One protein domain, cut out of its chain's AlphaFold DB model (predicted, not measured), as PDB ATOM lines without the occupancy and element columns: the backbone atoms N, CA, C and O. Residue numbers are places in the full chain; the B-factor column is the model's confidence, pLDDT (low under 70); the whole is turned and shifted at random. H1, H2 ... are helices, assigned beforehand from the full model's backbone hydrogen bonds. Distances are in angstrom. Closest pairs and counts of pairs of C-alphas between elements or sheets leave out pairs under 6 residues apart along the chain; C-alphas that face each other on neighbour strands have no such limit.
ATOM      1  N   LEU A   9     154.350 127.411 161.217       92.81
ATOM      2  CA  LEU A   9     154.369 127.619 159.768       92.81
ATOM      3  C   LEU A   9     154.085 129.080 159.386       92.81
ATOM      4  O   LEU A   9     154.783 129.639 158.547       92.81
ATOM      5  N   GLU A  10     153.110 129.717 160.035       93.00
ATOM      6  CA  GLU A  10     152.762 131.122 159.795       93.00
ATOM      7  C   GLU A  10     153.917 132.054 160.191       93.00
ATOM      8  O   GLU A  10     154.272 132.956 159.432       93.00
ATOM      9  N   LEU A  11     154.579 131.782 161.324       93.75
ATOM     10  CA  LEU A  11     155.774 132.519 161.743       93.75
ATOM     11  C   LEU A  11     156.893 132.422 160.694       93.75
ATOM     12  O   LEU A  11     157.525 133.428 160.373       93.75
ATOM     13  N   VAL A  12     157.131 131.227 160.147       94.50
ATOM     14  CA  VAL A  12     158.152 131.011 159.111       94.50
ATOM     15  C   VAL A  12     157.815 131.783 157.835       94.50
ATOM     16  O   VAL A  12     158.704 132.414 157.269       94.50
ATOM     17  N   VAL A  13     156.552 131.797 157.397       95.88
ATOM     18  CA  VAL A  13     156.134 132.571 156.215       95.88
ATOM     19  C   VAL A  13     156.403 134.062 156.417       95.88
ATOM     20  O   VAL A  13     156.993 134.703 155.545       95.88
ATOM     21  N   ILE A  14     156.048 134.610 157.581       94.06
ATOM     22  CA  ILE A  14     156.305 136.019 157.911       94.06
ATOM     23  C   ILE A  14     157.813 136.304 157.934       94.06
ATOM     24  O   ILE A  14     158.253 137.313 157.381       94.06
ATOM     25  N   LEU A  15     158.616 135.405 158.515       93.69
ATOM     26  CA  LEU A  15     160.076 135.517 158.526       93.69
ATOM     27  C   LEU A  15     160.634 135.587 157.099       93.69
ATOM     28  O   LEU A  15     161.438 136.465 156.808       93.69
ATOM     29  N   VAL A  16     160.193 134.705 156.199       95.94
ATOM     30  CA  VAL A  16     160.659 134.675 154.803       95.94
ATOM     31  C   VAL A  16     160.295 135.964 154.071       95.94
ATOM     32  O   VAL A  16     161.160 136.556 153.430       95.94
ATOM     33  N   VAL A  17     159.056 136.448 154.203       96.19
ATOM     34  CA  VAL A  17     158.626 137.712 153.579       96.19
ATOM     35  C   VAL A  17     159.452 138.888 154.102       96.19
ATOM     36  O   VAL A  17     159.964 139.681 153.311       96.19
ATOM     37  N   ALA A  18     159.658 138.974 155.418       95.50
ATOM     38  CA  ALA A  18     160.489 140.010 156.025       95.50
ATOM     39  C   ALA A  18     161.956 139.920 155.567       95.50
ATOM     40  O   ALA A  18     162.585 140.940 155.289       95.50
ATOM     41  N   PHE A  19     162.497 138.705 155.442       95.38
ATOM     42  CA  PHE A  19     163.860 138.465 154.967       95.38
ATOM     43  C   PHE A  19     164.039 138.808 153.496       95.38
ATOM     44  O   PHE A  19     165.118 139.245 153.122       95.38
ATOM     45  N   ILE A  20     163.022 138.627 152.658       95.69
ATOM     46  CA  ILE A  20     163.083 139.047 151.256       95.69
ATOM     47  C   ILE A  20     163.008 140.574 151.166       95.69
ATOM     48  O   ILE A  20     163.792 141.174 150.438       95.69
ATOM     49  N   ALA A  21     162.118 141.207 151.936       96.00
ATOM     50  CA  ALA A  21     161.943 142.658 151.925       96.00
ATOM     51  C   ALA A  21     163.177 143.416 152.442       96.00
ATOM     52  O   ALA A  21     163.591 144.408 151.848       96.00
ATOM     53  N   LEU A  22     163.769 142.954 153.548       93.94
ATOM     54  CA  LEU A  22     164.941 143.582 154.164       93.94
ATOM     55  C   LEU A  22     166.268 143.025 153.615       93.94
ATOM     56  O   LEU A  22     167.283 143.720 153.611       93.94
ATOM     57  N   GLY A  23     166.261 141.776 153.150       94.62
ATOM     58  CA  GLY A  23     167.428 141.006 152.728       94.62
ATOM     59  C   GLY A  23     168.037 140.175 153.876       94.62
ATOM     60  O   GLY A  23     168.250 140.703 154.971       94.62
ATOM     61  N   PRO A  24     168.433 138.905 153.646       90.38
ATOM     62  CA  PRO A  24     169.009 138.041 154.684       90.38
ATOM     63  C   PRO A  24     170.327 138.587 155.259       90.38
ATOM     64  O   PRO A  24     170.631 138.374 156.430       90.38
ATOM     65  N   GLY A  25     171.100 139.336 154.463       94.69
ATOM     66  CA  GLY A  25     172.325 139.986 154.933       94.69
ATOM     67  C   GLY A  25     172.055 141.067 155.983       94.69
ATOM     68  O   GLY A  25     172.760 141.134 156.989       94.69
ATOM     69  N   LYS A  26     170.998 141.866 155.790       93.88
ATOM     70  CA  LYS A  26     170.631 142.966 156.689       93.88
ATOM     71  C   LYS A  26     170.074 142.466 158.014       93.88
ATOM     72  O   LYS A  26     170.473 142.972 159.060       93.88
ATOM     73  N   THR A  27     169.235 141.432 158.009       93.94
ATOM     74  CA  THR A  27     168.720 140.847 159.256       93.94
ATOM     75  C   THR A  27     169.846 140.264 160.116       93.94
ATOM     76  O   THR A  27     169.867 140.474 161.328       93.94
ATOM     77  N   ILE A  28     170.831 139.596 159.498       93.06
ATOM     78  CA  ILE A  28     172.016 139.065 160.194       93.06
ATOM     79  C   ILE A  28     172.936 140.193 160.693       93.06
ATOM     80  O   ILE A  28     173.482 140.101 161.793       93.06
ATOM     81  N   GLU A  29     173.101 141.273 159.927       95.00
ATOM     82  CA  GLU A  29     173.854 142.470 160.333       95.00
ATOM     83  C   GLU A  29     173.241 143.136 161.581       95.00
ATOM     84  O   GLU A  29     173.949 143.427 162.554       95.00
ATOM     85  N   VAL A  30     171.915 143.302 161.598       95.44
ATOM     86  CA  VAL A  30     171.169 143.842 162.743       95.44
ATOM     87  C   VAL A  30     171.254 142.895 163.940       95.44
ATOM     88  O   VAL A  30     171.593 143.337 165.036       95.44
ATOM     89  N   ALA A  31     171.055 141.588 163.742       94.81
ATOM     90  CA  ALA A  31     171.175 140.591 164.808       94.81
ATOM     91  C   ALA A  31     172.580 140.565 165.436       94.81
ATOM     92  O   ALA A  31     172.708 140.451 166.652       94.81
ATOM     93  N   ARG A  32     173.645 140.734 164.638       95.94
ATOM     94  CA  ARG A  32     175.025 140.870 165.141       95.94
ATOM     95  C   ARG A  32     175.201 142.104 166.021       95.94
ATOM     96  O   ARG A  32     175.892 142.036 167.036       95.94
ATOM     97  N   THR A  33     174.592 143.220 165.640       96.88
ATOM     98  CA  THR A  33     174.661 144.476 166.399       96.88
ATOM     99  C   THR A  33     173.869 144.382 167.700       96.88
ATOM    100  O   THR A  33     174.421 144.672 168.760       96.88
ATOM    101  N   ILE A  34     172.641 143.862 167.643       97.06
ATOM    102  CA  ILE A  34     171.823 143.573 168.828       97.06
ATOM    103  C   ILE A  34     172.541 142.574 169.741       97.06
ATOM    104  O   ILE A  34     172.576 142.769 170.945       97.06
ATOM    105  N   GLY A  35     173.180 141.536 169.197       95.00
ATOM    106  CA  GLY A  35     173.905 140.540 169.989       95.00
ATOM    107  C   GLY A  35     175.071 141.128 170.791       95.00
ATOM    108  O   GLY A  35     175.286 140.728 171.936       95.00
ATOM    109  N   ARG A  36     175.798 142.101 170.225       95.75
ATOM    110  CA  ARG A  36     176.833 142.856 170.954       95.75
ATOM    111  C   ARG A  36     176.216 143.694 172.074       95.75
ATOM    112  O   ARG A  36     176.606 143.523 173.227       95.75
ATOM    113  N   MET A  37     175.168 144.456 171.758       97.00
ATOM    114  CA  MET A  37     174.434 145.263 172.739       97.00
ATOM    115  C   MET A  37     173.866 144.410 173.883       97.00
ATOM    116  O   MET A  37     174.025 144.757 175.047       97.00
ATOM    117  N   THR A  38     173.270 143.253 173.591       96.62
ATOM    118  CA  THR A  38     172.750 142.319 174.600       96.62
ATOM    119  C   THR A  38     173.864 141.733 175.465       96.62
ATOM    120  O   THR A  38     173.652 141.481 176.649       96.62
ATOM    121  N   ARG A  39     175.064 141.512 174.914       95.44
ATOM    122  CA  ARG A  39     176.218 141.019 175.681       95.44
ATOM    123  C   ARG A  39     176.715 142.062 176.678       95.44
ATOM    124  O   ARG A  39     177.009 141.707 177.818       95.44
ATOM    125  N   GLU A  40     176.801 143.314 176.250       96.06
ATOM    126  CA  GLU A  40     177.176 144.450 177.098       96.06
ATOM    127  C   GLU A  40     176.100 144.730 178.148       96.06
ATOM    128  O   GLU A  40     176.412 144.830 179.331       96.06
ATOM    129  N   ALA A  41     174.827 144.729 177.746       96.12
ATOM    130  CA  ALA A  41     173.699 144.866 178.657       96.12
ATOM    131  C   ALA A  41     173.700 143.749 179.705       96.12
ATOM    132  O   ALA A  41     173.601 144.030 180.890       96.12
ATOM    133  N   ARG A  42     173.900 142.484 179.301       94.25
ATOM    134  CA  ARG A  42     173.995 141.354 180.238       94.25
ATOM    135  C   ARG A  42     175.120 141.544 181.252       94.25
ATOM    136  O   ARG A  42     174.905 141.232 182.412       94.25
ATOM    137  N   ARG A  43     176.284 142.055 180.830       93.81
ATOM    138  CA  ARG A  43     177.405 142.367 181.731       93.81
ATOM    139  C   ARG A  43     176.994 143.419 182.761       93.81
ATOM    140  O   ARG A  43     177.101 143.156 183.946       93.81
ATOM    141  N   ALA A  44     176.439 144.541 182.303       94.62
ATOM    142  CA  ALA A  44     175.976 145.612 183.181       94.62
ATOM    143  C   ALA A  44     174.865 145.146 184.137       94.62
ATOM    144  O   ALA A  44     174.873 145.499 185.309       94.62
ATOM    145  N   PHE A  45     173.932 144.314 183.666       93.12
ATOM    146  CA  PHE A  45     172.903 143.713 184.515       93.12
ATOM    147  C   PHE A  45     173.496 142.766 185.563       93.12
ATOM    148  O   PHE A  45     173.023 142.770 186.694       93.12
ATOM    149  N   THR A  46     174.516 141.974 185.210       92.88
ATOM    150  CA  THR A  46     175.246 141.136 186.171       92.88
ATOM    151  C   THR A  46     175.958 141.996 187.206       92.88
ATOM    152  O   THR A  46     175.757 141.763 188.385       92.88
ATOM    153  N   ASP A  47     176.670 143.045 186.795       90.31
ATOM    154  CA  ASP A  47     177.374 143.936 187.722       90.31
ATOM    155  C   ASP A  47     176.398 144.635 188.697       90.31
ATOM    156  O   ASP A  47     176.692 144.781 189.882       90.31
ATOM    157  N   ILE A  48     175.204 145.026 188.224       92.88
ATOM    158  CA  ILE A  48     174.137 145.592 189.070       92.88
ATOM    159  C   ILE A  48     173.583 144.545 190.042       92.88
ATOM    160  O   ILE A  48     173.368 144.859 191.211       92.88
ATOM    161  N   MET A  49     173.338 143.316 189.577       89.31
ATOM    162  CA  MET A  49     172.857 142.236 190.444       89.31
ATOM    163  C   MET A  49     173.898 141.824 191.478       89.31
ATOM    164  O   MET A  49     173.530 141.580 192.622       89.31
ATOM    165  N   ASP A  50     175.176 141.811 191.114       87.81
ATOM    166  CA  ASP A  50     176.286 141.515 192.017       87.81
ATOM    167  C   ASP A  50     176.444 142.626 193.066       87.81
ATOM    168  O   ASP A  50     176.640 142.338 194.241       87.81
ATOM    169  N   ALA A  51     176.280 143.896 192.679       83.50
ATOM    170  CA  ALA A  51     176.302 145.026 193.612       83.50
ATOM    171  C   ALA A  51     175.077 145.072 194.545       83.50
ATOM    172  O   ALA A  51     175.168 145.584 195.661       83.50
ATOM    173  N   ALA A  52     173.928 144.571 194.086       82.38
ATOM    174  CA  ALA A  52     172.701 144.484 194.876       82.38
ATOM    175  C   ALA A  52     172.619 143.202 195.725       82.38
ATOM    176  O   ALA A  52     171.813 143.141 196.655       82.38
ATOM    177  N   SER A  53     173.433 142.188 195.422       77.25
ATOM    178  CA  SER A  53     173.498 140.938 196.178       77.25
ATOM    179  C   SER A  53     174.456 141.092 197.357       77.25
ATOM    180  O   SER A  53     175.614 141.472 197.207       77.25
TER     181      SER A  53
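AT A GLANCE: This is residues 9 to 53 of the 113 residues of an uncharacterized protein of Chloroflexi bacterium (UniProt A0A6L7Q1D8). One long helix, H2, is joined at its first residues to a shorter helix, H1, and the two meet near their ends in a corner, as an L. The far ends of both helices stand free, and H2 makes the length. The printed part has 45 residues with two named helices, H1 then H2, and no named strand; its class is all helix. It is extended, with a radius of gyration of the C-alphas of 16.2 A and spans of 45 by 22 by 9 A.

IN THESE COORDINATES: H2 is residues 24 to 52, 40.9 A from C-alpha 24 to C-alpha 52 at (172.701, 144.484, 194.876). H1 is residues 9 to 22, 19.9 A from C-alpha 9 at (154.369, 127.619, 159.768) to C-alpha 22.

HOW THE PARTS SIT: H2 and H1 are close but not clearly touching; their closest C-alphas, those of Thr 27 and Phe 19, are 6.9 A apart. Their lines are only just about perpendicular, at 72 degrees. A tight link, Gly 23, joins them. In H1 and H2 every O i to N i+4 pair is within hydrogen-bond range.

THE WHOLE: The two C-alphas farthest apart, those of Ile 20 and Ser 53, are 46.2 A apart. Residues 9 to 15 of H1 stand free, as do residues 29 to 53, of which 29 to 52 belong to H2. The printed part has no cut, and no printed residue of this model has a pLDDT under 70.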